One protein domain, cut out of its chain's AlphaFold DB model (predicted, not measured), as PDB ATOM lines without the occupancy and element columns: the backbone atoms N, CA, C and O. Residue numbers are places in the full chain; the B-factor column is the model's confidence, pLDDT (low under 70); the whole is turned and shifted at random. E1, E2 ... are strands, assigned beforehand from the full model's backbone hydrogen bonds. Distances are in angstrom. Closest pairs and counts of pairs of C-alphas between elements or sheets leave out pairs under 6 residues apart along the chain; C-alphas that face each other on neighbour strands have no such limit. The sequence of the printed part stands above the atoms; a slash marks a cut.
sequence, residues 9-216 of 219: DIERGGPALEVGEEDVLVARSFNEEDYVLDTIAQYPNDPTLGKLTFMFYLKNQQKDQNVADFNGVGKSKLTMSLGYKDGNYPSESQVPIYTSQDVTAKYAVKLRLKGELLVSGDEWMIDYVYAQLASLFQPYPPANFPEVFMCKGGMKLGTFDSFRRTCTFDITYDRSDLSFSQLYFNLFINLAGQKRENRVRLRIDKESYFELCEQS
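What this domain is: This is residues 9 to 216 of the 219 residues of the protein "DUF3845 domain-containing protein" of Escherichia coli (UniProt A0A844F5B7). Two twisted sheets lie face to face as an elongated sandwich, one of six strands, E1 E8 E7 E11 E4 E5, and one of seven, E2 E3 E6 E9 E10 E12 E13, in which the long strands E6 and E10 run side by side and bend. The chain crosses from sheet to sheet at seven links, and the long unnamed stretch of residues 58 to 76 runs from E4 over to E2, where residues 62 to 63 make a short antiparallel pairing with residues 29 to 30. The printed part has 208 residues with no named helix and thirteen named strands, E1 to E13 in order along the chain; its class is all strand, though under half of the residues, 101, are in named elements. The six-stranded sheet is antiparallel throughout in the order E1 E8 E7 E11 E4 E5, and the other is branched, with antiparallel neighbour pairs. The whole is compact, with a radius of gyration of the C-alphas of 17.1 A and spans of 55 by 33 by 28 A.

How they stand to each other: E1, residues 9 to 11, is an edge strand and antiparallel to E8, residues 148 to 153, with N 10 and O 151 2.9 A apart, within hydrogen-bond range. E8 forms a hairpin with E7, residues 124 to 134, where N 133 and O 150 are 2.9 A apart. E7 is antiparallel to E11, residues 182 to 193, at 170 degrees, with N 132 to O 186 at 2.9 A. Next comes E4, residues 51 to 57, with N 54 to O 189 at 3.0 A; it forms a hairpin with the edge strand E5, residues 77 to 80, with N 55 to O 79 at 2.9 A. Residues 98 to 99 make a short antiparallel pairing with residues 182 to 183 of E11. In the branched sheet the edge strand E2, residues 24 to 30, is antiparallel to E13, residues 209 to 215, with N 212 to O 27 at 2.8 A. The edge strand E3, residues 35 to 41, is antiparallel to E12, residues 198 to 204, with N 37 to O 202 at 2.9 A. E6, residues 106 to 119, has three neighbours in staggered pairing: E10, residues 166 to 178, lies on one side, with N 111 to O 173 at 2.8 A, and E12 and E13 lie on the other side, with N 118 to O 201 at 2.8 A and N 211 to O 110 at 2.8 A. E9, residues 158 to 160, an edge strand, forms a hairpin with E10, with N 159 to O 168 at 2.8 A. The two sheets form a sandwich, two sheets face to face, with the strands of the one at 19 degrees to those of the other. Between them, the closest C-alphas of E8 and E10, those of Met 150 and Tyr 173, are 7.4 A apart. E2 and E11 are apart.

Where its parts are: E1 begins at C-alpha 9, (114.622, 81.616, 132.446). E4 is 20.0 A from first to last C-alpha, E7 28.7 A and E11 34.5 A. E6 starts at C-alpha 106, (95.110, 92.574, 126.312), is 38.6 A long and bends by 55 degrees at residue 115. E10 is 32.2 A long and bends by 63 degrees at residue 175. E13 ends at C-alpha 215, (90.958, 89.801, 128.350).

The domain as a whole: The C-alphas farthest apart, those of Glu 21 and Pro 47, are 56.6 A apart. The printed part has no cut. The links E1 to E2, E4 to E5, E5 to E6 and E7 to E8 are long. The mean pLDDT of the printed part is 97.0, and no printed residue is under 70.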
ATOM      1  N   ASP A   9     116.010  81.804 132.025       96.06
ATOM      2  CA  ASP A   9     114.622  81.616 132.446       96.06
ATOM      3  C   ASP A   9     113.957  82.988 132.610       96.06
ATOM      4  O   ASP A   9     114.161  83.683 133.605       96.06
ATOM      5  N   ILE A  10     113.252  83.431 131.571       97.00
ATOM      6  CA  ILE A  10     112.521  84.701 131.538       97.00
ATOM      7  C   ILE A  10     111.035  84.383 131.463       97.00
ATOM      8  O   ILE A  10     110.611  83.666 130.559       97.00
ATOM      9  N   GLU A  11     110.256  85.000 132.349       97.19
ATOM     10  CA  GLU A  11     108.797  85.044 132.278       97.19
ATOM     11  C   GLU A  11     108.289  86.445 132.644       97.19
ATOM     12  O   GLU A  11     108.528  86.941 133.748       97.19
ATOM     13  N   ARG A  12     107.577  87.088 131.718       97.88
ATOM     14  CA  ARG A  12     106.949  88.412 131.868       97.88
ATOM     15  C   ARG A  12     105.439  88.307 131.655       97.88
ATOM     16  O   ARG A  12     104.963  87.268 131.213       97.88
ATOM     17  N   GLY A  13     104.716  89.382 131.953       97.38
ATOM     18  CA  GLY A  13     103.249  89.442 131.940       97.38
ATOM     19  C   GLY A  13     102.671  89.603 133.345       97.38
ATOM     20  O   GLY A  13     103.406  89.523 134.337       97.38
ATOM     21  N   GLY A  14     101.368  89.832 133.428       96.75
ATOM     22  CA  GLY A  14     100.595  89.774 134.664       96.75
ATOM     23  C   GLY A  14     100.532  88.356 135.249       96.75
ATOM     24  O   GLY A  14     101.182  87.441 134.728       96.75
ATOM     25  N   PRO A  15      99.827  88.153 136.372       96.06
ATOM     26  CA  PRO A  15      99.594  86.823 136.942       96.06
ATOM     27  C   PRO A  15      98.842  85.896 135.965       96.06
ATOM     28  O   PRO A  15      98.441  86.307 134.882       96.06
ATOM     29  N   ALA A  16      98.685  84.619 136.314       94.88
ATOM     30  CA  ALA A  16      97.814  83.727 135.546       94.88
ATOM     31  C   ALA A  16      96.375  84.280 135.542       94.88
ATOM     32  O   ALA A  16      95.910  84.782 136.567       94.88
ATOM     33  N   LEU A  17      95.698  84.206 134.394       91.31
ATOM     34  CA  LEU A  17      94.322  84.680 134.253       91.31
ATOM     35  C   LEU A  17      93.355  83.665 134.874       91.31
ATOM     36  O   LEU A  17      93.318  82.503 134.464       91.31
ATOM     37  N   GLU A  18      92.533  84.120 135.814       89.38
ATOM     38  CA  GLU A  18      91.349  83.384 136.257       89.38
ATOM     39  C   GLU A  18      90.230  83.645 135.243       89.38
ATOM     40  O   GLU A  18      89.575  84.680 135.305       89.38
ATOM     41  N   VAL A  19      90.067  82.734 134.277       81.25
ATOM     42  CA  VAL A  19      89.157  82.916 133.132       81.25
ATOM     43  C   VAL A  19      87.726  83.197 133.606       81.25
ATOM     44  O   VAL A  19      87.076  82.323 134.189       81.25
ATOM     45  N   GLY A  20      87.249  84.412 133.342       80.94
ATOM     46  CA  GLY A  20      85.891  84.873 133.614       80.94
ATOM     47  C   GLY A  20      84.926  84.618 132.453       80.94
ATOM     48  O   GLY A  20      85.309  84.142 131.388       80.94
ATOM     49  N   GLU A  21      83.645  84.949 132.651       79.06
ATOM     50  CA  GLU A  21      82.611  84.810 131.607       79.06
ATOM     51  C   GLU A  21      82.806  85.775 130.424       79.06
ATOM     52  O   GLU A  21      82.308  85.508 129.332       79.06
ATOM     53  N   GLU A  22      83.516  86.885 130.639       85.69
ATOM     54  CA  GLU A  22      83.737  87.935 129.635       85.69
ATOM     55  C   GLU A  22      85.051  87.768 128.853       85.69
ATOM     56  O   GLU A  22      85.227  88.414 127.820       85.69
ATOM     57  N   ASP A  23      85.952  86.887 129.301       89.94
ATOM     58  CA  ASP A  23      87.191  86.587 128.588       89.94
ATOM     59  C   ASP A  23      86.906  85.732 127.347       89.94
ATOM     60  O   ASP A  23      86.171  84.740 127.389       89.94
ATOM     61  N   VAL A  24      87.534  86.077 126.224       94.94
ATOM     62  CA  VAL A  24      87.263  85.421 124.941       94.94
ATOM     63  C   VAL A  24      88.442  84.550 124.534       94.94
ATOM     64  O   VAL A  24      89.532  85.038 124.245       94.94
ATOM     65  N   LEU A  25      88.224  83.238 124.433       96.75
ATOM     66  CA  LEU A  25      89.201  82.327 123.837       96.75
ATOM     67  C   LEU A  25      89.302  82.589 122.326       96.75
ATOM     68  O   LEU A  25      88.406  82.224 121.564       96.75
ATOM     69  N   VAL A  26      90.408  83.185 121.881       97.31
ATOM     70  CA  VAL A  26      90.608  83.581 120.474       97.31
ATOM     71  C   VAL A  26      91.461  82.592 119.682       97.31
ATOM     72  O   VAL A  26      91.324  82.497 118.461       97.31
ATOM     73  N   ALA A  27      92.322  81.817 120.348       98.31
ATOM     74  CA  ALA A  27      93.075  80.743 119.707       98.31
ATOM     75  C   ALA A  27      93.344  79.589 120.672       98.31
ATOM     76  O   ALA A  27      93.724  79.789 121.824       98.31
ATOM     77  N   ARG A  28      93.194  78.359 120.175       98.62
ATOM     78  CA  ARG A  28      93.480  77.142 120.929       98.62
ATOM     79  C   ARG A  28      93.893  76.002 120.019       98.62
ATOM     80  O   ARG A  28      93.193  75.669 119.061       98.62
ATOM     81  N   SER A  29      95.027  75.393 120.341       98.81
ATOM     82  CA  SER A  29      95.530  74.197 119.668       98.81
ATOM     83  C   SER A  29      96.059  73.188 120.680       98.81
ATOM     84  O   SER A  29      96.609  73.567 121.714       98.81
ATOM     85  N   PHE A  30      95.888  71.906 120.381       98.81
ATOM     86  CA  PHE A  30      96.248  70.788 121.257       98.81
ATOM     87  C   PHE A  30      96.560  69.540 120.422       98.81
ATOM     88  O   PHE A  30      96.486  69.566 119.191       98.81
ATOM     89  N   ASN A  31      96.938  68.446 121.076       98.56
ATOM     90  CA  ASN A  31      97.225  67.176 120.422       98.56
ATOM     91  C   ASN A  31      96.417  66.048 121.078       98.56
ATOM     92  O   ASN A  31      96.132  66.088 122.273       98.56
ATOM     93  N   GLU A  32      96.050  65.039 120.293       98.44
ATOM     94  CA  GLU A  32      95.423  63.804 120.796       98.44
ATOM     95  C   GLU A  32      96.458  62.685 120.994       98.44
ATOM     96  O   GLU A  32      96.297  61.822 121.856       98.44
ATOM     97  N   GLU A  33      97.544  62.731 120.224       98.38
ATOM     98  CA  GLU A  33      98.652  61.781 120.233       98.38
ATOM     99  C   GLU A  33      99.990  62.515 120.084       98.38
ATOM    100  O   GLU A  33     100.040  63.671 119.658       98.38
ATOM    101  N   ASP A  34     101.077  61.841 120.456       98.75
ATOM    102  CA  ASP A  34     102.424  62.348 120.223       98.75
ATOM    103  C   ASP A  34     102.707  62.358 118.718       98.75
ATOM    104  O   ASP A  34     102.308  61.448 117.984       98.75
ATOM    105  N   TYR A  35     103.499  63.319 118.251       98.62
ATOM    106  CA  TYR A  35     104.007  63.288 116.884       98.62
ATOM    107  C   TYR A  35     105.492  63.619 116.817       98.62
ATOM    108  O   TYR A  35     106.053  64.307 117.667       98.62
ATOM    109  N   VAL A  36     106.143  63.122 115.764       98.69
ATOM    110  CA  VAL A  36     107.570  63.339 115.521       98.69
ATOM    111  C   VAL A  36     107.755  64.048 114.189       98.69
ATOM    112  O   VAL A  36     107.342  63.551 113.139       98.69
ATOM    113  N   LEU A  37     108.399  65.208 114.233       97.94
ATOM    114  CA  LEU A  37     109.032  65.808 113.070       97.94
ATOM    115  C   LEU A  37     110.401  65.158 112.881       97.94
ATOM    116  O   LEU A  37     111.184  65.085 113.823       97.94
ATOM    117  N   ASP A  38     110.688  64.707 111.667       98.19
ATOM    118  CA  ASP A  38     111.943  64.051 111.308       98.19
ATOM    119  C   ASP A  38     112.447  64.653 109.994       98.19
ATOM    120  O   ASP A  38     111.787  64.553 108.959       98.19
ATOM    121  N   THR A  39     113.548  65.402 110.044       97.88
ATOM    122  CA  THR A  39     113.996  66.241 108.923       97.88
ATOM    123  C   THR A  39     115.515  66.311 108.857       97.88
ATOM    124  O   THR A  39     116.201  66.365 109.875       97.88
ATOM    125  N   ILE A  40     116.057  66.332 107.638       98.12
ATOM    126  CA  ILE A  40     117.484  66.560 107.407       98.12
ATOM    127  C   ILE A  40     117.752  68.068 107.442       98.12
ATOM    128  O   ILE A  40     117.235  68.811 106.610       98.12
ATOM    129  N   ALA A  41     118.574  68.510 108.392       98.19
ATOM    130  CA  ALA A  41     119.069  69.877 108.484       98.19
ATOM    131  C   ALA A  41     120.404  70.000 107.736       98.19
ATOM    132  O   ALA A  41     121.366  69.299 108.057       98.19
ATOM    133  N   GLN A  42     120.456  70.893 106.747       97.56
ATOM    134  CA  GLN A  42     121.657  71.233 105.982       97.56
ATOM    135  C   GLN A  42     121.507  72.600 105.308       97.56
ATOM    136  O   GLN A  42     120.398  72.978 104.930       97.56
ATOM    137  N   TYR A  43     122.610  73.325 105.108       97.56
ATOM    138  CA  TYR A  43     122.578  74.549 104.307       97.56
ATOM    139  C   TYR A  43     122.623  74.232 102.804       97.56
ATOM    140  O   TYR A  43     123.526  73.516 102.346       97.56
ATOM    141  N   PRO A  44     121.685  74.773 102.005       90.62
ATOM    142  CA  PRO A  44     121.772  74.677 100.557       90.62
ATOM    143  C   PRO A  44     122.972  75.491 100.062       90.62
ATOM    144  O   PRO A  44     123.262  76.566 100.581       90.62
ATOM    145  N   ASN A  45     123.666  74.989  99.040       93.06
ATOM    146  CA  ASN A  45     124.773  75.673  98.350       93.06
ATOM    147  C   ASN A  45     126.022  76.013  99.193       93.06
ATOM    148  O   ASN A  45     126.982  76.543  98.641       93.06
ATOM    149  N   ASP A  46     126.063  75.654 100.479       94.38
ATOM    150  CA  ASP A  46     127.240  75.785 101.345       94.38
ATOM    151  C   ASP A  46     127.627  74.405 101.921       94.38
ATOM    152  O   ASP A  46     126.881  73.835 102.722       94.38
ATOM    153  N   PRO A  47     128.758  73.808 101.494       95.38
ATOM    154  CA  PRO A  47     129.210  72.512 101.988       95.38
ATOM    155  C   PRO A  47     130.038  72.586 103.281       95.38
ATOM    156  O   PRO A  47     130.585  71.561 103.692       95.38
ATOM    157  N   THR A  48     130.166  73.760 103.909       96.94
ATOM    158  CA  THR A  48     130.968  73.940 105.126       96.94
ATOM    159  C   THR A  48     130.478  73.034 106.259       96.94
ATOM    160  O   THR A  48     129.281  72.908 106.515       96.94
ATOM    161  N   LEU A  49     131.417  72.387 106.953       97.50
ATOM    162  CA  LEU A  49     131.125  71.417 108.007       97.50
ATOM    163  C   LEU A  49     130.958  72.080 109.379       97.50
ATOM    164  O   LEU A  49     131.552  73.117 109.683       97.50
ATOM    165  N   GLY A  50     130.191  71.417 110.238       96.44
ATOM    166  CA  GLY A  50     130.287  71.556 111.686       96.44
ATOM    167  C   GLY A  50     129.397  72.593 112.351       96.44
ATOM    168  O   GLY A  50     129.520  72.790 113.558       96.44
ATOM    169  N   LYS A  51     128.471  73.215 111.612       98.12
ATOM    170  CA  LYS A  51     127.457  74.101 112.191       98.12
ATOM    171  C   LYS A  51     126.128  74.000 111.449       98.12
ATOM    172  O   LYS A  51     126.102  74.103 110.225       98.12
ATOM    173  N   LEU A  52     125.034  73.877 112.197       98.50
ATOM    174  CA  LEU A  52     123.662  73.939 111.681       98.50
ATOM    175  C   LEU A  52     122.826  74.827 112.599       98.50
ATOM    176  O   LEU A  52     122.612  74.473 113.753       98.50
ATOM    177  N   THR A  53     122.346  75.961 112.090       98.56
ATOM    178  CA  THR A  53     121.454  76.869 112.820       98.56
ATOM    179  C   THR A  53     120.076  76.807 112.179       98.56
ATOM    180  O   THR A  53     119.935  76.967 110.966       98.56
ATOM    181  N   PHE A  54     119.063  76.521 112.986       98.69
ATOM    182  CA  PHE A  54     117.691  76.373 112.525       98.69
ATOM    183  C   PHE A  54     116.709  76.663 113.654       98.69
ATOM    184  O   PHE A  54     117.065  76.695 114.835       98.69
ATOM    185  N   MET A  55     115.454  76.862 113.283       98.56
ATOM    186  CA  MET A  55     114.353  77.018 114.220       98.56
ATOM    187  C   MET A  55     113.231  76.044 113.898       98.56
ATOM    188  O   MET A  55     113.141  75.532 112.778       98.56
ATOM    189  N   PHE A  56     112.385  75.792 114.892       98.69
ATOM    190  CA  PHE A  56     111.102  75.140 114.692       98.69
ATOM    191  C   PHE A  56     109.969  76.125 114.932       98.69
ATOM    192  O   PHE A  56     109.900  76.736 116.001       98.69
ATOM    193  N   TYR A  57     109.030  76.170 113.988       97.56
ATOM    194  CA  TYR A  57     107.693  76.673 114.280       97.56
ATOM    195  C   TYR A  57     106.956  75.640 115.102       97.56
ATOM    196  O   TYR A  57     106.728  74.526 114.620       97.56
ATOM    197  N   LEU A  58     106.578  76.018 116.315       98.56
ATOM    198  CA  LEU A  58     105.840  75.149 117.214       98.56
ATOM    199  C   LEU A  58     104.358  75.170 116.853       98.56
ATOM    200  O   LEU A  58     103.745  76.233 116.754       98.56
ATOM    201  N   LYS A  59     103.795  73.983 116.636       98.75
ATOM    202  CA  LYS A  59     102.380  73.786 116.309       98.75
ATOM    203  C   LYS A  59     101.800  72.590 117.053       98.75
ATOM    204  O   LYS A  59     102.543  71.691 117.445       98.75
ATOM    205  N   ASN A  60     100.480  72.546 117.175       98.81
ATOM    206  CA  ASN A  60      99.744  71.382 117.660       98.81
ATOM    207  C   ASN A  60      98.732  70.926 116.602       98.81
ATOM    208  O   ASN A  60      98.204  71.740 115.843       98.81
ATOM    209  N   GLN A  61      98.487  69.621 116.503       98.50
ATOM    210  CA  GLN A  61      97.765  69.029 115.370       98.50
ATOM    211  C   GLN A  61      96.293  69.431 115.307       98.50
ATOM    212  O   GLN A  61      95.767  69.593 114.207       98.50
ATOM    213  N   GLN A  62      95.653  69.576 116.464       98.62
ATOM    214  CA  GLN A  62      94.233  69.870 116.580       98.62
ATOM    215  C   GLN A  62      93.996  71.345 116.883       98.62
ATOM    216  O   GLN A  62      94.818  72.020 117.508       98.62
ATOM    217  N   LYS A  63      92.827  71.821 116.461       98.50
ATOM    218  CA  LYS A  63      92.294  73.151 116.749       98.50
ATOM    219  C   LYS A  63      91.001  72.994 117.535       98.50
ATOM    220  O   LYS A  63      90.215  72.096 117.233       98.50
ATOM    221  N   ASP A  64      90.746  73.883 118.487       97.94
ATOM    222  CA  ASP A  64      89.394  74.010 119.031       97.94
ATOM    223  C   ASP A  64      88.416  74.405 117.908       97.94
ATOM    224  O   ASP A  64      88.721  75.247 117.062       97.94
ATOM    225  N   GLN A  65      87.248  73.769 117.845       96.62
ATOM    226  CA  GLN A  65      86.297  74.015 116.755       96.62
ATOM    227  C   GLN A  65      85.661  75.408 116.838       96.62
ATOM    228  O   GLN A  65      85.167  75.905 115.828       96.62
ATOM    229  N   ASN A  66      85.706  76.042 118.013       96.31
ATOM    230  CA  ASN A  66      85.066  77.329 118.268       96.31
ATOM    231  C   ASN A  66      85.964  78.534 117.956       96.31
ATOM    232  O   ASN A  66      85.497  79.666 118.033       96.31
ATOM    233  N   VAL A  67      87.235  78.315 117.597       97.12
ATOM    234  CA  VAL A  67      88.184  79.395 117.288       97.12
ATOM    235  C   VAL A  67      88.515  79.459 115.798       97.12
ATOM    236  O   VAL A  67      88.469  78.459 115.065       97.12
ATOM    237  N   ALA A  68      88.881  80.653 115.335       96.75
ATOM    238  CA  ALA A  68      89.333  80.869 113.966       96.75
ATOM    239  C   ALA A  68      90.621  80.083 113.662       96.75
ATOM    240  O   ALA A  68      91.360  79.673 114.559       96.75
ATOM    241  N   ASP A  69      90.893  79.854 112.377       97.94
ATOM    242  CA  ASP A  69      92.169  79.268 111.966       97.94
ATOM    243  C   ASP A  69      93.330  80.208 112.310       97.94
ATOM    244  O   ASP A  69      93.259  81.420 112.110       97.94
ATOM    245  N   PHE A  70      94.422  79.632 112.807       98.50
ATOM    246  CA  PHE A  70      95.640  80.359 113.146       98.50
ATOM    247  C   PHE A  70      96.873  79.484 112.907       98.50
ATOM    248  O   PHE A  70      96.788  78.263 112.743       98.50
ATOM    249  N   ASN A  71      98.055  80.099 112.888       98.50
ATOM    250  CA  ASN A  71      99.277  79.428 112.444       98.50
ATOM    251  C   ASN A  71      99.792  78.360 113.419       98.50
ATOM    252  O   ASN A  71     100.644  77.564 113.019       98.50
ATOM    253  N   GLY A  72      99.274  78.302 114.650       98.12
ATOM    254  CA  GLY A  72      99.619  77.283 115.648       98.12
ATOM    255  C   GLY A  72      99.020  75.900 115.388       98.12
ATOM    256  O   GLY A  72      99.377  74.957 116.087       98.12
ATOM    257  N   VAL A  73      98.160  75.751 114.374       98.69
ATOM    258  CA  VAL A  73      97.533  74.470 114.015       98.69
ATOM    259  C   VAL A  73      98.342  73.734 112.941       98.69
ATOM    260  O   VAL A  73      98.766  74.311 111.931       98.69
ATOM    261  N   GLY A  74      98.551  72.434 113.146       98.19
ATOM    262  CA  GLY A  74      99.255  71.516 112.253       98.19
ATOM    263  C   GLY A  74     100.497  70.893 112.895       98.19
ATOM    264  O   GLY A  74     100.672  70.900 114.107       98.19
ATOM    265  N   LYS A  75     101.389  70.337 112.067       97.81
ATOM    266  CA  LYS A  75     102.670  69.784 112.537       97.81
ATOM    267  C   LYS A  75     103.760  70.849 112.537       97.81
ATOM    268  O   LYS A  75     103.842  71.642 111.592       97.81
ATOM    269  N   SER A  76     104.608  70.826 113.565       98.25
ATOM    270  CA  SER A  76     105.805  71.669 113.645       98.25
ATOM    271  C   SER A  76     106.700  71.496 112.411       98.25
ATOM    272  O   SER A  76     106.688  70.443 111.767       98.25
ATOM    273  N   LYS A  77     107.474  72.528 112.058       96.62
ATOM    274  CA  LYS A  77     108.350  72.530 110.869       96.62
ATOM    275  C   LYS A  77     109.706  73.150 111.174       96.62
ATOM    276  O   LYS A  77     109.756  74.157 111.871       96.62
ATOM    277  N   LEU A  78     110.770  72.571 110.613       98.25
ATOM    278  CA  LEU A  78     112.140  73.081 110.695       98.25
ATOM    279  C   LEU A  78     112.403  74.095 109.578       98.25
ATOM    280  O   LEU A  78     112.068  73.828 108.425       98.25
ATOM    281  N   THR A  79     113.070  75.200 109.905       98.38
ATOM    282  CA  THR A  79     113.597  76.156 108.919       98.38
ATOM    283  C   THR A  79     115.055  76.466 109.214       98.38
ATOM    284  O   THR A  79     115.397  76.804 110.346       98.38
ATOM    285  N   MET A  80     115.914  76.361 108.200       98.50
ATOM    286  CA  MET A  80     117.321  76.754 108.304       98.50
ATOM    287  C   MET A  80     117.455  78.277 108.400       98.50
ATOM    288  O   MET A  80     116.652  79.011 107.823       98.50
ATOM    289  N   SER A  81     118.488  78.759 109.091       98.31
ATOM    290  CA  SER A  81     118.866  80.172 109.007       98.31
ATOM    291  C   SER A  81     119.385  80.523 107.600       98.31
ATOM    292  O   SER A  81     119.566  79.649 106.747       98.31
ATOM    293  N   LEU A  82     119.639  81.808 107.340       97.50
ATOM    294  CA  LEU A  82     120.065  82.309 106.026       97.50
ATOM    295  C   LEU A  82     121.386  81.701 105.525       97.50
ATOM    296  O   LEU A  82     121.618  81.652 104.318       97.50
ATOM    297  N   GLY A  83     122.251  81.219 106.418       96.38
ATOM    298  CA  GLY A  83     123.456  80.493 106.031       96.38
ATOM    299  C   GLY A  83     124.375  80.169 107.201       96.38
ATOM    300  O   GLY A  83     124.162  80.599 108.332       96.38
ATOM    301  N   TYR A  84     125.479  79.473 106.924       96.06
ATOM    302  CA  TYR A  84     126.436  79.019 107.942       96.06
ATOM    303  C   TYR A  84     126.914  80.139 108.890       96.06
ATOM    304  O   TYR A  84     127.043  79.957 110.108       96.06
ATOM    305  N   LYS A  85     127.162  81.335 108.340       95.75
ATOM    306  CA  LYS A  85     127.628  82.519 109.087       95.75
ATOM    307  C   LYS A  85     126.511  83.506 109.454       95.75
ATOM    308  O   LYS A  85     126.802  84.489 110.149       95.75
ATOM    309  N   ASP A  86     125.274  83.240 109.037       96.38
ATOM    310  CA  ASP A  86     124.115  84.110 109.236       96.38
ATOM    311  C   ASP A  86     122.990  83.385 109.990       96.38
ATOM    312  O   ASP A  86     122.301  82.523 109.448       96.38
ATOM    313  N   GLY A  87     122.840  83.726 111.272       95.06
ATOM    314  CA  GLY A  87     121.849  83.136 112.174       95.06
ATOM    315  C   GLY A  87     120.461  83.778 112.103       95.06
ATOM    316  O   GLY A  87     119.612  83.396 112.907       95.06
ATOM    317  N   ASN A  88     120.248  84.747 111.205       97.19
ATOM    318  CA  ASN A  88     118.927  85.308 110.918       97.19
ATOM    319  C   ASN A  88     118.103  84.356 110.041       97.19
ATOM    320  O   ASN A  88     118.643  83.440 109.421       97.19
ATOM    321  N   TYR A  89     116.801  84.615 109.933       97.81
ATOM    322  CA  TYR A  89     115.877  83.825 109.118       97.81
ATOM    323  C   TYR A  89     115.265  84.662 107.989       97.81
ATOM    324  O   TYR A  89     115.067  85.868 108.184       97.81
ATOM    325  N   PRO A  90     114.935  84.043 106.835       97.12
ATOM    326  CA  PRO A  90     114.203  84.713 105.760       97.12
ATOM    327  C   PRO A  90     112.944  85.404 106.287       97.12
ATOM    328  O   PRO A  90     112.269  84.851 107.154       97.12
ATOM    329  N   SER A  91     112.605  86.583 105.766       96.25
ATOM    330  CA  SER A  91     111.413  87.343 106.174       96.25
ATOM    331  C   SER A  91     110.128  86.536 106.025       96.25
ATOM    332  O   SER A  91     109.258  86.576 106.889       96.25
ATOM    333  N   GLU A  92     110.039  85.729 104.970       96.62
ATOM    334  CA  GLU A  92     108.893  84.857 104.683       96.62
ATOM    335  C   GLU A  92     108.772  83.735 105.720       96.62
ATOM    336  O   GLU A  92     107.719  83.117 105.870       96.62
ATOM    337  N   SER A  93     109.863  83.476 106.442       96.56
ATOM    338  CA  SER A  93     109.944  82.540 107.548       96.56
ATOM    339  C   SER A  93     109.747  83.204 108.923       96.56
ATOM    340  O   SER A  93     109.799  82.534 109.953       96.56
ATOM    341  N   GLN A  94     109.469  84.497 109.010       97.81
ATOM    342  CA  GLN A  94     109.168  85.142 110.290       97.81
ATOM    343  C   GLN A  94     107.653  85.150 110.499       97.81
ATOM    344  O   GLN A  94     106.996  86.182 110.432       97.81
ATOM    345  N   VAL A  95     107.083  83.954 110.682       98.06
ATOM    346  CA  VAL A  95     105.628  83.746 110.735       98.06
ATOM    347  C   VAL A  95     105.141  83.742 112.189       98.06
ATOM    348  O   VAL A  95     105.600  82.902 112.970       98.06
ATOM    349  N   PRO A  96     104.211  84.634 112.577       98.50
ATOM    350  CA  PRO A  96     103.639  84.630 113.919       98.50
ATOM    351  C   PRO A  96     102.684  83.452 114.117       98.50
ATOM    352  O   PRO A  96     102.008  83.033 113.177       98.50
ATOM    353  N   ILE A  97     102.583  82.945 115.347       98.62
ATOM    354  CA  ILE A  97     101.566  81.958 115.727       98.62
ATOM    355  C   ILE A  97     100.160  82.571 115.656       98.62
ATOM    356  O   ILE A  97      99.235  81.911 115.184       98.62
ATOM    357  N   TYR A  98     100.020  83.843 116.041       98.50
ATOM    358  CA  TYR A  98      98.764  84.595 116.028       98.50
ATOM    359  C   TYR A  98      99.015  86.072 115.688       98.50
ATOM    360  O   TYR A  98     100.059  86.623 116.039       98.50
ATOM    361  N   THR A  99      98.075  86.715 114.990       98.06
ATOM    362  CA  THR A  99      98.133  88.146 114.642       98.06
ATOM    363  C   THR A  99      96.905  88.841 115.209       98.06
ATOM    364  O   THR A  99      95.788  88.521 114.804       98.06
ATOM    365  N   SER A 100      97.123  89.786 116.122       96.31
ATOM    366  CA  SER A 100      96.049  90.611 116.666       96.31
ATOM    367  C   SER A 100      95.485  91.538 115.588       96.31
ATOM    368  O   SER A 100      96.228  92.055 114.749       96.31
ATOM    369  N   GLN A 101      94.170  91.746 115.620       91.88
ATOM    370  CA  GLN A 101      93.486  92.768 114.823       91.88
ATOM    371  C   GLN A 101      93.247  94.058 115.615       91.88
ATOM    372  O   GLN A 101      92.951  95.087 115.010       91.88
ATOM    373  N   ASP A 102      93.411  94.016 116.940       91.12
ATOM    374  CA  ASP A 102      93.267  95.163 117.826       91.12
ATOM    375  C   ASP A 102      94.558  95.416 118.620       91.12
ATOM    376  O   ASP A 102      95.111  94.541 119.286       91.12
ATOM    377  N   VAL A 103      95.062  96.644 118.532       82.25
ATOM    378  CA  VAL A 103      96.271  97.077 119.243       82.25
ATOM    379  C   VAL A 103      95.997  97.442 120.700       82.25
ATOM    380  O   VAL A 103      96.956  97.555 121.467       82.25
ATOM    381  N   THR A 104      94.730  97.647 121.082       88.81
ATOM    382  CA  THR A 104      94.338  97.928 122.471       88.81
ATOM    383  C   THR A 104      94.095  96.669 123.294       88.81
ATOM    384  O   THR A 104      94.298  96.707 124.506       88.81
ATOM    385  N   ALA A 105      93.782  95.552 122.634       93.81
ATOM    386  CA  ALA A 105      93.550  94.268 123.273       93.81
ATOM    387  C   ALA A 105      94.684  93.839 124.221       93.81
ATOM    388  O   ALA A 105      95.890  94.000 123.965       93.81
ATOM    389  N   LYS A 106      94.258  93.248 125.338       96.38
ATOM    390  CA  LYS A 106      95.110  92.574 126.312       96.38
ATOM    391  C   LYS A 106      94.902  91.082 126.198       96.38
ATOM    392  O   LYS A 106      93.782  90.616 126.021       96.38
ATOM    393  N   TYR A 107      95.996  90.344 126.278       97.69
ATOM    394  CA  TYR A 107      95.980  88.910 126.068       97.69
ATOM    395  C   TYR A 107      96.581  88.160 127.247       97.69
ATOM    396  O   TYR A 107      97.621  88.544 127.787       97.69
ATOM    397  N   ALA A 108      95.982  87.015 127.553       98.31
ATOM    398  CA  ALA A 108      96.568  85.986 128.390       98.31
ATOM    399  C   ALA A 108      96.948  84.768 127.551       98.31
ATOM    400  O   ALA A 108      96.229  84.372 126.631       98.31
ATOM    401  N   VAL A 109      98.092  84.168 127.873       98.69
ATOM    402  CA  VAL A 109      98.574  82.949 127.222       98.69
ATOM    403  C   VAL A 109      98.735  81.864 128.263       98.69
ATOM    404  O   VAL A 109      99.420  82.059 129.268       98.69
ATOM    405  N   LYS A 110      98.193  80.693 127.939       98.75
ATOM    406  CA  LYS A 110      98.427  79.454 128.667       98.75
ATOM    407  C   LYS A 110      98.958  78.402 127.711       98.75
ATOM    408  O   LYS A 110      98.347  78.097 126.689       98.75
ATOM    409  N   LEU A 111     100.124  77.851 128.007       98.81
ATOM    410  CA  LEU A 111     100.740  76.837 127.161       98.81
ATOM    411  C   LEU A 111     101.505  75.800 127.967       98.81
ATOM    412  O   LEU A 111     101.995  76.052 129.073       98.81
ATOM    413  N   ARG A 112     101.665  74.637 127.341       98.88
ATOM    414  CA  ARG A 112     102.640  73.620 127.716       98.88
ATOM    415  C   ARG A 112     103.384  73.180 126.468       98.88
ATOM    416  O   ARG A 112     102.763  72.854 125.459       98.88
ATOM    417  N   LEU A 113     104.707  73.142 126.551       98.88
ATOM    418  CA  LEU A 113     105.568  72.548 125.538       98.88
ATOM    419  C   LEU A 113     106.293  71.366 126.168       98.88
ATOM    420  O   LEU A 113     107.195  71.545 126.989       98.88
ATOM    421  N   LYS A 114     105.888  70.166 125.764       98.88
ATOM    422  CA  LYS A 114     106.452  68.904 126.224       98.88
ATOM    423  C   LYS A 114     106.956  68.099 125.034       98.88
ATOM    424  O   LYS A 114     106.265  67.976 124.024       98.88
ATOM    425  N   GLY A 115     108.161  67.560 125.138       98.81
ATOM    426  CA  GLY A 115     108.744  66.811 124.040       98.81
ATOM    427  C   GLY A 115     110.231  66.548 124.185       98.81
ATOM    428  O   GLY A 115     110.806  66.594 125.275       98.81
ATOM    429  N   GLU A 116     110.859  66.248 123.053       98.88
ATOM    430  CA  GLU A 116     112.281  65.931 122.989       98.88
ATOM    431  C   GLU A 116     112.890  66.330 121.648       98.88
ATOM    432  O   GLU A 116     112.396  65.957 120.581       98.88
ATOM    433  N   LEU A 117     114.002  67.059 121.713       98.81
ATOM    434  CA  LEU A 117     114.897  67.284 120.585       98.81
ATOM    435  C   LEU A 117     115.970  66.196 120.582       98.81
ATOM    436  O   LEU A 117     116.600  65.963 121.610       98.81
ATOM    437  N   LEU A 118     116.213  65.580 119.428       98.50
ATOM    438  CA  LEU A 118     117.217  64.536 119.242       98.50
ATOM    439  C   LEU A 118     117.996  64.754 117.943       98.50
ATOM    440  O   LEU A 118     117.417  64.810 116.854       98.50
ATOM    441  N   VAL A 119     119.323  64.804 118.052       97.06
ATOM    442  CA  VAL A 119     120.241  64.759 116.902       97.06
ATOM    443  C   VAL A 119     120.657  63.314 116.621       97.06
ATOM    444  O   VAL A 119     120.816  62.510 117.540       97.06
ATOM    445  N   SER A 120     120.817  62.954 115.349       96.06
ATOM    446  CA  SER A 120     121.197  61.584 114.972       96.06
ATOM    447  C   SER A 120     122.713  61.370 114.995       96.06
ATOM    448  O   SER A 120     123.469  62.248 114.580       96.06
ATOM    449  N   GLY A 121     123.148  60.169 115.386       95.38
ATOM    450  CA  GLY A 121     124.562  59.777 115.401       95.38
ATOM    451  C   GLY A 121     125.347  60.361 116.577       95.38
ATOM    452  O   GLY A 121     124.772  60.788 117.577       95.38
ATOM    453  N   ASP A 122     126.674  60.348 116.465       96.06
ATOM    454  CA  ASP A 122     127.605  60.762 117.519       96.06
ATOM    455  C   ASP A 122     128.465  61.987 117.166       96.06
ATOM    456  O   ASP A 122     129.201  62.484 118.020       96.06
ATOM    457  N   GLU A 123     128.308  62.516 115.952       97.19
ATOM    458  CA  GLU A 123     129.147  63.573 115.368       97.19
ATOM    459  C   GLU A 123     128.588  64.991 115.549       97.19
ATOM    460  O   GLU A 123     129.147  65.947 115.005       97.19
ATOM    461  N   TRP A 124     127.484  65.126 116.287       98.31
ATOM    462  CA  TRP A 124     126.800  66.386 116.565       98.31
ATOM    463  C   TRP A 124     126.454  66.513 118.048       98.31
ATOM    464  O   TRP A 124     126.174  65.521 118.721       98.31
ATOM    465  N   MET A 125     126.425  67.751 118.530       97.94
ATOM    466  CA  MET A 125     125.901  68.142 119.835       97.94
ATOM    467  C   MET A 125     125.049  69.406 119.704       97.94
ATOM    468  O   MET A 125     125.268  70.234 118.817       97.94
ATOM    469  N   ILE A 126     124.094  69.567 120.614       98.44
ATOM    470  CA  ILE A 126     123.310  70.785 120.776       98.44
ATOM    471  C   ILE A 126     124.203  71.830 121.449       98.44
ATOM    472  O   ILE A 126     124.516  71.736 122.643       98.44
ATOM    473  N   ASP A 127     124.606  72.826 120.662       97.56
ATOM    474  CA  ASP A 127     125.338  73.996 121.140       97.56
ATOM    475  C   ASP A 127     124.405  74.839 122.019       97.56
ATOM    476  O   ASP A 127     124.601  74.936 123.233       97.56
ATOM    477  N   TYR A 128     123.283  75.290 121.449       97.69
ATOM    478  CA  TYR A 128     122.194  75.903 122.205       97.69
ATOM    479  C   TYR A 128     120.820  75.471 121.694       97.69
ATOM    480  O   TYR A 128     120.641  75.143 120.520       97.69
ATOM    481  N   VAL A 129     119.844  75.519 122.596       98.44
ATOM    482  CA  VAL A 129     118.417  75.367 122.311       98.44
ATOM    483  C   VAL A 129     117.632  76.193 123.324       98.44
ATOM    484  O   VAL A 129     117.942  76.172 124.519       98.44
ATOM    485  N   TYR A 130     116.636  76.935 122.849       98.62
ATOM    486  CA  TYR A 130     115.717  77.673 123.709       98.62
ATOM    487  C   TYR A 130     114.331  77.810 123.079       98.62
ATOM    488  O   TYR A 130     114.206  77.951 121.862       98.62
ATOM    489  N   ALA A 131     113.301  77.779 123.924       98.75
ATOM    490  CA  ALA A 131     111.929  78.119 123.567       98.75
ATOM    491  C   ALA A 131     111.675  79.595 123.855       98.75
ATOM    492  O   ALA A 131     112.072  80.094 124.911       98.75
ATOM    493  N   GLN A 132     110.999  80.282 122.937       98.81
ATOM    494  CA  GLN A 132     110.667  81.691 123.103       98.81
ATOM    495  C   GLN A 132     109.235  81.998 122.674       98.81
ATOM    496  O   GLN A 132     108.840  81.657 121.559       98.81
ATOM    497  N   LEU A 133     108.510  82.700 123.549       98.88
ATOM    498  CA  LEU A 133     107.254  83.389 123.261       98.88
ATOM    499  C   LEU A 133     107.526  84.899 123.279       98.88
ATOM    500  O   LEU A 133     108.001  85.420 124.290       98.88
ATOM    501  N   ALA A 134     107.275  85.595 122.174       98.69
ATOM    502  CA  ALA A 134     107.592  87.019 122.058       98.69
ATOM    503  C   ALA A 134     106.713  87.739 121.030       98.69
ATOM    504  O   ALA A 134     106.188  87.105 120.117       98.69
ATOM    505  N   SER A 135     106.615  89.066 121.127       98.44
ATOM    506  CA  SER A 135     105.992  89.908 120.096       98.44
ATOM    507  C   SER A 135     106.947  90.336 118.973       98.44
ATOM    508  O   SER A 135     106.532  90.934 117.983       98.44
ATOM    509  N   LEU A 136     108.228  89.974 119.090       98.19
ATOM    510  CA  LEU A 136     109.249  90.130 118.055       98.19
ATOM    511  C   LEU A 136     109.833  88.769 117.669       98.19
ATOM    512  O   LEU A 136     110.019  87.887 118.515       98.19
ATOM    513  N   PHE A 137     110.194  88.618 116.397       98.38
ATOM    514  CA  PHE A 137     110.879  87.426 115.915       98.38
ATOM    515  C   PHE A 137     112.388  87.508 116.208       98.38
ATOM    516  O   PHE A 137     113.067  88.425 115.757       98.38
ATOM    517  N   GLN A 138     112.908  86.541 116.974       97.44
ATOM    518  CA  GLN A 138     114.327  86.415 117.356       97.44
ATOM    519  C   GLN A 138     115.021  87.712 117.875       97.44
ATOM    520  O   GLN A 138     116.167  87.973 117.497       97.44
ATOM    521  N   PRO A 139     114.403  88.533 118.756       97.12
ATOM    522  CA  PRO A 139     115.090  89.664 119.386       97.12
ATOM    523  C   PRO A 139     116.329  89.196 120.160       97.12
ATOM    524  O   PRO A 139     116.284  88.186 120.868       97.12
ATOM    525  N   TYR A 140     117.436  89.934 120.048       94.44
ATOM    526  CA  TYR A 140     118.700  89.534 120.664       94.44
ATOM    527  C   TYR A 140     119.498  90.706 121.261       94.44
ATOM    528  O   TYR A 140     119.697  91.712 120.577       94.44
ATOM    529  N   PRO A 141     120.036  90.561 122.493       95.06
ATOM    530  CA  PRO A 141     119.821  89.446 123.427       95.06
ATOM    531  C   PRO A 141     118.417  89.512 124.067       95.06
ATOM    532  O   PRO A 141     117.991  90.601 124.448       95.06
ATOM    533  N   PRO A 142     117.702  88.382 124.243       95.50
ATOM    534  CA  PRO A 142     116.274  88.383 124.593       95.50
ATOM    535  C   PRO A 142     115.953  89.049 125.940       95.50
ATOM    536  O   PRO A 142     114.899  89.657 126.096       95.50
ATOM    537  N   ALA A 143     116.876  89.011 126.906       94.19
ATOM    538  CA  ALA A 143     116.702  89.651 128.214       94.19
ATOM    539  C   ALA A 143     116.491  91.177 128.140       94.19
ATOM    540  O   ALA A 143     115.889  91.758 129.045       94.19
ATOM    541  N   ASN A 144     116.932  91.819 127.058       96.88
ATOM    542  CA  ASN A 144     116.847  93.270 126.901       96.88
ATOM    543  C   ASN A 144     115.513  93.741 126.301       96.88
ATOM    544  O   ASN A 144     115.300  94.946 126.210       96.88
ATOM    545  N   PHE A 145     114.627  92.821 125.911       97.69
ATOM    546  CA  PHE A 145     113.396  93.141 125.190       97.69
ATOM    547  C   PHE A 145     112.168  92.843 126.062       97.69
ATOM    548  O   PHE A 145     111.947  91.680 126.410       97.69
ATOM    549  N   PRO A 146     111.361  93.850 126.451       97.25
ATOM    550  CA  PRO A 146     110.050  93.617 127.069       97.25
ATOM    551  C   PRO A 146     109.096  92.818 126.183       97.25
ATOM    552  O   PRO A 146     108.217  92.139 126.705       97.25
ATOM    553  N   GLU A 147     109.329  92.821 124.875       98.19
ATOM    554  CA  GLU A 147     108.631  92.019 123.876       98.19
ATOM    555  C   GLU A 147     108.867  90.511 124.038       98.19
ATOM    556  O   GLU A 147     108.161  89.718 123.423       98.19
ATOM    557  N   VAL A 148     109.849  90.089 124.844       98.69
ATOM    558  CA  VAL A 148     110.073  88.678 125.181       98.69
ATOM    559  C   VAL A 148     109.279  88.319 126.432       98.69
ATOM    560  O   VAL A 148     109.680  88.622 127.559       98.69
ATOM    561  N   PHE A 149     108.165  87.623 126.219       98.69
ATOM    562  CA  PHE A 149     107.251  87.194 127.273       98.69
ATOM    563  C   PHE A 149     107.744  85.938 127.986       98.69
ATOM    564  O   PHE A 149     107.728  85.882 129.212       98.69
ATOM    565  N   MET A 150     108.254  84.963 127.235       98.81
ATOM    566  CA  MET A 150     108.887  83.761 127.774       98.81
ATOM    567  C   MET A 150     110.185  83.478 127.021       98.81
ATOM    568  O   MET A 150     110.194  83.498 125.792       98.81
ATOM    569  N   CYS A 151     111.260  83.147 127.733       98.69
ATOM    570  CA  CYS A 151     112.472  82.580 127.140       98.69
ATOM    571  C   CYS A 151     113.077  81.547 128.094       98.69
ATOM    572  O   CYS A 151     113.548  81.910 129.170       98.69
ATOM    573  N   LYS A 152     113.063  80.273 127.696       98.50
ATOM    574  CA  LYS A 152     113.641  79.162 128.465       98.50
ATOM    575  C   LYS A 152     114.707  78.484 127.624       98.50
ATOM    576  O   LYS A 152     114.388  77.930 126.572       98.50
ATOM    577  N   GLY A 153     115.961  78.562 128.056       97.56
ATOM    578  CA  GLY A 153     117.120  78.028 127.339       97.56
ATOM    579  C   GLY A 153     117.941  77.057 128.175       97.56
ATOM    580  O   GLY A 153     117.898  77.087 129.406       97.56
ATOM    581  N   GLY A 154     118.685  76.175 127.507       94.94
ATOM    582  CA  GLY A 154     119.580  75.237 128.185       94.94
ATOM    583  C   GLY A 154     118.850  74.376 129.223       94.94
ATOM    584  O   GLY A 154     117.771  73.847 128.957       94.94
ATOM    585  N   MET A 155     119.428  74.239 130.416       95.88
ATOM    586  CA  MET A 155     118.883  73.447 131.525       95.88
ATOM    587  C   MET A 155     117.558  73.991 132.080       95.88
ATOM    588  O   MET A 155     116.883  73.304 132.841       95.88
ATOM    589  N   LYS A 156     117.178  75.224 131.719       98.06
ATOM    590  CA  LYS A 156     115.879  75.820 132.069       98.06
ATOM    591  C   LYS A 156     114.772  75.432 131.095       98.06
ATOM    592  O   LYS A 156     113.603  75.498 131.456       98.06
ATOM    593  N   LEU A 157     115.134  75.009 129.883       98.19
ATOM    594  CA  LEU A 157     114.202  74.385 128.948       98.19
ATOM    595  C   LEU A 157     113.982  72.908 129.289       98.19
ATOM    596  O   LEU A 157     112.847  72.443 129.317       98.19
ATOM    597  N   GLY A 158     115.064  72.160 129.506       97.81
ATOM    598  CA  GLY A 158     114.984  70.710 129.636       97.81
ATOM    599  C   GLY A 158     116.275  70.047 130.099       97.81
ATOM    600  O   GLY A 158     117.275  70.696 130.396       97.81
ATOM    601  N   THR A 159     116.248  68.719 130.154       98.50
ATOM    602  CA  THR A 159     117.385  67.885 130.559       98.50
ATOM    603  C   THR A 159     118.131  67.375 129.333       98.50
ATOM    604  O   THR A 159     117.509  66.875 128.396       98.50
ATOM    605  N   PHE A 160     119.459  67.475 129.350       98.38
ATOM    606  CA  PHE A 160     120.325  66.928 128.306       98.38
ATOM    607  C   PHE A 160     120.888  65.567 128.713       98.38
ATOM    608  O   PHE A 160     121.138  65.329 129.897       98.38
ATOM    609  N   ASP A 161     121.149  64.696 127.738       97.94
ATOM    610  CA  ASP A 161     122.044  63.559 127.954       97.94
ATOM    611  C   ASP A 161     123.506  64.021 128.119       97.94
ATOM    612  O   ASP A 161     123.860  65.186 127.914       97.94
ATOM    613  N   SER A 162     124.394  63.084 128.465       96.25
ATOM    614  CA  SER A 162     125.808  63.377 128.734       96.25
ATOM    615  C   SER A 162     126.552  63.998 127.549       96.25
ATOM    616  O   SER A 162     127.561  64.670 127.755       96.25
ATOM    617  N   PHE A 163     126.073  63.787 126.320       96.94
ATOM    618  CA  PHE A 163     126.688  64.306 125.098       96.94
ATOM    619  C   PHE A 163     125.935  65.498 124.491       96.94
ATOM    620  O   PHE A 163     126.327  65.972 123.424       96.94
ATOM    621  N   ARG A 164     124.870  65.986 125.144       97.62
ATOM    622  CA  ARG A 164     123.972  67.035 124.627       97.62
ATOM    623  C   ARG A 164     123.432  66.710 123.230       97.62
ATOM    624  O   ARG A 164     123.300  67.594 122.389       97.62
ATOM    625  N   ARG A 165     123.153  65.441 122.954       98.00
ATOM    626  CA  ARG A 165     122.492  64.956 121.736       98.00
ATOM    627  C   ARG A 165     120.979  64.966 121.876       98.00
ATOM    628  O   ARG A 165     120.278  65.084 120.869       98.00
ATOM    629  N   THR A 166     120.486  64.868 123.106       98.44
ATOM    630  CA  THR A 166     119.073  65.040 123.424       98.44
ATOM    631  C   THR A 166     118.845  66.250 124.312       98.44
ATOM    632  O   THR A 166     119.707  66.629 125.102       98.44
ATOM    633  N   CYS A 167     117.666  66.851 124.182       98.69
ATOM    634  CA  CYS A 167     117.103  67.771 125.160       98.69
ATOM    635  C   CYS A 167     115.633  67.395 125.363       98.69
ATOM    636  O   CYS A 167     114.819  67.599 124.460       98.69
ATOM    637  N   THR A 168     115.309  66.815 126.517       98.81
ATOM    638  CA  THR A 168     113.945  66.428 126.902       98.81
ATOM    639  C   THR A 168     113.347  67.541 127.758       98.81
ATOM    640  O   THR A 168     113.922  67.899 128.788       98.81
ATOM    641  N   PHE A 169     112.214  68.103 127.348       98.81
ATOM    642  CA  PHE A 169     111.642  69.312 127.947       98.81
ATOM    643  C   PHE A 169     110.165  69.141 128.300       98.81
ATOM    644  O   PHE A 169     109.431  68.373 127.677       98.81
ATOM    645  N   ASP A 170     109.747  69.867 129.330       98.81
ATOM    646  CA  ASP A 170     108.369  69.940 129.809       98.81
ATOM    647  C   ASP A 170     108.198  71.282 130.528       98.81
ATOM    648  O   ASP A 170     108.471  71.402 131.723       98.81
ATOM    649  N   ILE A 171     107.863  72.319 129.762       98.75
ATOM    650  CA  ILE A 171     107.732  73.691 130.263       98.75
ATOM    651  C   ILE A 171     106.295  74.172 130.136       98.75
ATOM    652  O   ILE A 171     105.578  73.803 129.204       98.75
ATOM    653  N   THR A 172     105.899  75.050 131.046       98.75
ATOM    654  CA  THR A 172     104.615  75.748 131.018       98.75
ATOM    655  C   THR A 172     104.831  77.251 131.054       98.75
ATOM    656  O   THR A 172     105.864  77.723 131.530       98.75
ATOM    657  N   TYR A 173     103.840  77.989 130.575       98.75
ATOM    658  CA  TYR A 173     103.738  79.432 130.744       98.75
ATOM    659  C   TYR A 173     102.261  79.795 130.843       98.75
ATOM    660  O   TYR A 173     101.471  79.338 130.019       98.75
ATOM    661  N   ASP A 174     101.905  80.549 131.877       98.50
ATOM    662  CA  ASP A 174     100.528  80.917 132.210       98.50
ATOM    663  C   ASP A 174     100.535  82.331 132.802       98.50
ATOM    664  O   ASP A 174     100.878  82.508 133.973       98.50
ATOM    665  N   ARG A 175     100.323  83.346 131.952       98.44
ATOM    666  CA  ARG A 175     100.460  84.777 132.292       98.44
ATOM    667  C   ARG A 175      99.483  85.636 131.486       98.44
ATOM    668  O   ARG A 175      99.146  85.287 130.354       98.44
ATOM    669  N   SER A 176      99.105  86.780 132.049       97.75
ATOM    670  CA  SER A 176      98.164  87.752 131.477       97.75
ATOM    671  C   SER A 176      98.823  89.075 131.048       97.75
ATOM    672  O   SER A 176     100.050  89.222 131.066       97.75
ATOM    673  N   ASP A 177      97.999  90.058 130.681       96.25
ATOM    674  CA  ASP A 177      98.322  91.471 130.446       96.25
ATOM    675  C   ASP A 177      99.349  91.709 129.330       96.25
ATOM    676  O   ASP A 177     100.117  92.680 129.342       96.25
ATOM    677  N   LEU A 178      99.370  90.815 128.342       97.50
ATOM    678  CA  LEU A 178     100.271  90.886 127.200       97.50
ATOM    679  C   LEU A 178      99.679  91.785 126.112       97.50
ATOM    680  O   LEU A 178      98.494  91.708 125.798       97.50
ATOM    681  N   SER A 179     100.522  92.607 125.486       96.94
ATOM    682  CA  SER A 179     100.149  93.414 124.319       96.94
ATOM    683  C   SER A 179     101.086  93.126 123.158       96.94
ATOM    684  O   SER A 179     102.310  93.160 123.313       96.94
ATOM    685  N   PHE A 180     100.517  92.852 121.986       97.31
ATOM    686  CA  PHE A 180     101.270  92.567 120.770       97.31
ATOM    687  C   PHE A 180     100.410  92.789 119.520       97.31
ATOM    688  O   PHE A 180      99.202  92.591 119.541       97.31
ATOM    689  N   SER A 181     101.048  93.132 118.399       96.62
ATOM    690  CA  SER A 181     100.420  93.045 117.071       96.62
ATOM    691  C   SER A 181     100.542  91.633 116.493       96.62
ATOM    692  O   SER A 181      99.618  91.096 115.892       96.62
ATOM    693  N   GLN A 182     101.692  91.003 116.705       98.00
ATOM    694  CA  GLN A 182     102.018  89.661 116.254       98.00
ATOM    695  C   GLN A 182     102.660  88.904 117.406       98.00
ATOM    696  O   GLN A 182     103.522  89.445 118.091       98.00
ATOM    697  N   LEU A 183     102.253  87.656 117.607       98.69
ATOM    698  CA  LEU A 183     102.806  86.773 118.626       98.69
ATOM    699  C   LEU A 183     103.596  85.660 117.950       98.69
ATOM    700  O   LEU A 183     103.109  85.038 117.009       98.69
ATOM    701  N   TYR A 184     104.794  85.372 118.436       98.81
ATOM    702  CA  TYR A 184     105.699  84.359 117.902       98.81
ATOM    703  C   TYR A 184     105.994  83.311 118.967       98.81
ATOM    704  O   TYR A 184     106.347  83.667 120.089       98.81
ATOM    705  N   PHE A 185     105.917  82.030 118.600       98.81
ATOM    706  CA  PHE A 185     106.278  80.914 119.473       98.81
ATOM    707  C   PHE A 185     107.145  79.900 118.723       98.81
ATOM    708  O   PHE A 185     106.676  79.226 117.807       98.81
ATOM    709  N   ASN A 186     108.431  79.831 119.074       98.81
ATOM    710  CA  ASN A 186     109.420  79.048 118.330       98.81
ATOM    711  C   ASN A 186     110.453  78.397 119.259       98.81
ATOM    712  O   ASN A 186     110.724  78.900 120.354       98.81
ATOM    713  N   LEU A 187     111.085  77.324 118.776       98.56
ATOM    714  CA  LEU A 187     112.379  76.858 119.284       98.56
ATOM    715  C   LEU A 187     113.490  77.368 118.369       98.56
ATOM    716  O   LEU A 187     113.393  77.205 117.155       98.56
ATOM    717  N   PHE A 188     114.569  77.901 118.929       98.69
ATOM    718  CA  PHE A 188     115.766  78.306 118.184       98.69
ATOM    719  C   PHE A 188     116.956  77.441 118.599       98.69
ATOM    720  O   PHE A 188     117.196  77.244 119.791       98.69
ATOM    721  N   ILE A 189     117.694  76.915 117.618       98.50
ATOM    722  CA  ILE A 189     118.699  75.868 117.822       98.50
ATOM    723  C   ILE A 189     119.968  76.181 117.036       98.50
ATOM    724  O   ILE A 189     119.925  76.653 115.896       98.50
ATOM    725  N   ASN A 190     121.105  75.834 117.628       98.44
ATOM    726  CA  ASN A 190     122.332  75.593 116.887       98.44
ATOM    727  C   ASN A 190     122.924  74.239 117.274       98.44
ATOM    728  O   ASN A 190     122.963  73.871 118.450       98.44
ATOM    729  N   LEU A 191     123.416  73.516 116.274       98.44
ATOM    730  CA  LEU A 191     124.210  72.310 116.448       98.44
ATOM    731  C   LEU A 191     125.659  72.597 116.068       98.44
ATOM    732  O   LEU A 191     125.922  73.259 115.060       98.44
ATOM    733  N   ALA A 192     126.581  72.035 116.840       97.75
ATOM    734  CA  ALA A 192     128.001  71.978 116.522       97.75
ATOM    735  C   ALA A 192     128.397  70.522 116.259       97.75
ATOM    736  O   ALA A 192     127.924  69.615 116.946       97.75
ATOM    737  N   GLY A 193     129.238  70.276 115.259       96.88
ATOM    738  CA  GLY A 193     129.580  68.905 114.880       96.88
ATOM    739  C   GLY A 193     130.725  68.785 113.889       96.88
ATOM    740  O   GLY A 193     131.486  69.726 113.686       96.88
ATOM    741  N   GLN A 194     130.848  67.609 113.271       94.56
ATOM    742  CA  GLN A 194     131.938  67.273 112.335       94.56
ATOM    743  C   GLN A 194     131.451  66.947 110.912       94.56
ATOM    744  O   GLN A 194     132.245  66.571 110.047       94.56
ATOM    745  N   LYS A 195     130.145  67.081 110.644       96.69
ATOM    746  CA  LYS A 195     129.532  66.791 109.338       96.69
ATOM    747  C   LYS A 195     128.847  68.003 108.730       96.69
ATOM    748  O   LYS A 195     128.816  69.084 109.311       96.69
ATOM    749  N   ARG A 196     128.329  67.804 107.519       96.62
ATOM    750  CA  ARG A 196     127.586  68.806 106.750       96.62
ATOM    751  C   ARG A 196     126.104  68.851 107.116       96.62
ATOM    752  O   ARG A 196     125.500  69.912 107.070       96.62
ATOM    753  N   GLU A 197     125.526  67.702 107.441       97.50
ATOM    754  CA  GLU A 197     124.095  67.554 107.681       97.50
ATOM    755  C   GLU A 197     123.826  66.683 108.908       97.50
ATOM    756  O   GLU A 197     124.682  65.902 109.342       97.50
ATOM    757  N   ASN A 198     122.625  66.817 109.464       98.44
ATOM    758  CA  ASN A 198     122.123  65.931 110.504       98.44
ATOM    759  C   ASN A 198     120.645  65.616 110.274       98.44
ATOM    760  O   ASN A 198     119.873  66.489 109.885       98.44
ATOM    761  N   ARG A 199     120.239  64.378 110.566       98.38
ATOM    762  CA  ARG A 199     118.823  64.019 110.681       98.38
ATOM    763  C   ARG A 199     118.335  64.397 112.078       98.38
ATOM    764  O   ARG A 199     118.649  63.705 113.048       98.38
ATOM    765  N   VAL A 200     117.587  65.486 112.169       98.50
ATOM    766  CA  VAL A 200     117.072  66.045 113.420       98.50
ATOM    767  C   VAL A 200     115.649  65.552 113.642       98.50
ATOM    768  O   VAL A 200     114.815  65.608 112.733       98.50
ATOM    769  N   ARG A 201     115.366  65.086 114.859       98.69
ATOM    770  CA  ARG A 201     114.024  64.700 115.293       98.69
ATOM    771  C   ARG A 201     113.540  65.605 116.415       98.69
ATOM    772  O   ARG A 201     114.275  65.854 117.365       98.69
ATOM    773  N   LEU A 202     112.300  66.066 116.304       98.81
ATOM    774  CA  LEU A 202     111.587  66.782 117.357       98.81
ATOM    775  C   LEU A 202     110.288  66.032 117.639       98.81
ATOM    776  O   LEU A 202     109.391  66.017 116.793       98.81
ATOM    777  N   ARG A 203     110.202  65.396 118.807       98.81
ATOM    778  CA  ARG A 203     108.944  64.850 119.320       98.81
ATOM    779  C   ARG A 203     108.203  65.953 120.065       98.81
ATOM    780  O   ARG A 203     108.815  66.633 120.886       98.81
ATOM    781  N   ILE A 204     106.918  66.104 119.774       98.88
ATOM    782  CA  ILE A 204     105.975  66.902 120.556       98.88
ATOM    783  C   ILE A 204     104.995  65.918 121.182       98.88
ATOM    784  O   ILE A 204     104.312  65.180 120.469       98.88
ATOM    785  N   ASP A 205     104.990  65.882 122.509       98.88
ATOM    786  CA  ASP A 205     104.150  64.979 123.284       98.88
ATOM    787  C   ASP A 205     102.711  65.517 123.305       98.88
ATOM    788  O   ASP A 205     102.483  66.735 123.255       98.88
ATOM    789  N   LYS A 206     101.736  64.609 123.411       98.69
ATOM    790  CA  LYS A 206     100.300  64.901 123.340       98.69
ATOM    791  C   LYS A 206      99.820  65.916 124.376       98.69
ATOM    792  O   LYS A 206      98.826  66.598 124.158       98.69
ATOM    793  N   GLU A 207     100.527  66.044 125.499       98.81
ATOM    794  CA  GLU A 207     100.233  67.035 126.539       98.81
ATOM    795  C   GLU A 207     100.547  68.477 126.123       98.81
ATOM    796  O   GLU A 207     100.213  69.397 126.871       98.81
ATOM    797  N   SER A 208     101.208  68.698 124.985       98.81
ATOM    798  CA  SER A 208     101.481  70.047 124.495       98.81
ATOM    799  C   SER A 208     100.204  70.723 124.003       98.81
ATOM    800  O   SER A 208      99.426  70.142 123.240       98.81
ATOM    801  N   TYR A 209     100.011  71.971 124.419       98.88
ATOM    802  CA  TYR A 209      98.880  72.802 124.022       98.88
ATOM    803  C   TYR A 209      99.263  74.284 124.037       98.88
ATOM    804  O   TYR A 209     100.258  74.686 124.646       98.88
ATOM    805  N   PHE A 210      98.457  75.089 123.356       98.88
ATOM    806  CA  PHE A 210      98.562  76.542 123.327       98.88
ATOM    807  C   PHE A 210      97.161  77.148 123.346       98.88
ATOM    808  O   PHE A 210      96.343  76.801 122.491       98.88
ATOM    809  N   GLU A 211      96.917  78.054 124.284       98.69
ATOM    810  CA  GLU A 211      95.684  78.814 124.477       98.69
ATOM    811  C   GLU A 211      96.012  80.310 124.543       98.69
ATOM    812  O   GLU A 211      97.000  80.720 125.162       98.69
ATOM    813  N   LEU A 212      95.179  81.111 123.884       98.44
ATOM    814  CA  LEU A 212      95.242  82.565 123.867       98.44
ATOM    815  C   LEU A 212      93.844  83.112 124.145       98.44
ATOM    816  O   LEU A 212      92.916  82.851 123.371       98.44
ATOM    817  N   CYS A 213      93.722  83.885 125.217       96.94
ATOM    818  CA  CYS A 213      92.493  84.568 125.597       96.94
ATOM    819  C   CYS A 213      92.675  86.074 125.452       96.94
ATOM    820  O   CYS A 213      93.699  86.612 125.872       96.94
ATOM    821  N   GLU A 214      91.694  86.740 124.860       96.00
ATOM    822  CA  GLU A 214      91.537  88.189 124.930       96.00
ATOM    823  C   GLU A 214      90.836  88.527 126.246       96.00
ATOM    824  O   GLU A 214      89.792  87.948 126.553       96.00
ATOM    825  N   GLN A 215      91.453  89.399 127.039       92.88
ATOM    826  CA  GLN A 215      90.958  89.801 128.350       92.88
ATOM    827  C   GLN A 215      89.911  90.896 128.196       92.88
ATOM    828  O   GLN A 215      90.111  91.824 127.404       92.88
ATOM    829  N   SER A 216      88.839  90.827 128.983       85.12
ATOM    830  CA  SER A 216      87.943  91.973 129.100       85.12
ATOM    831  C   SER A 216      88.676  93.147 129.760       85.12
ATOM    832  O   SER A 216      89.526  92.975 130.638       85.12
TER     833      SER A 216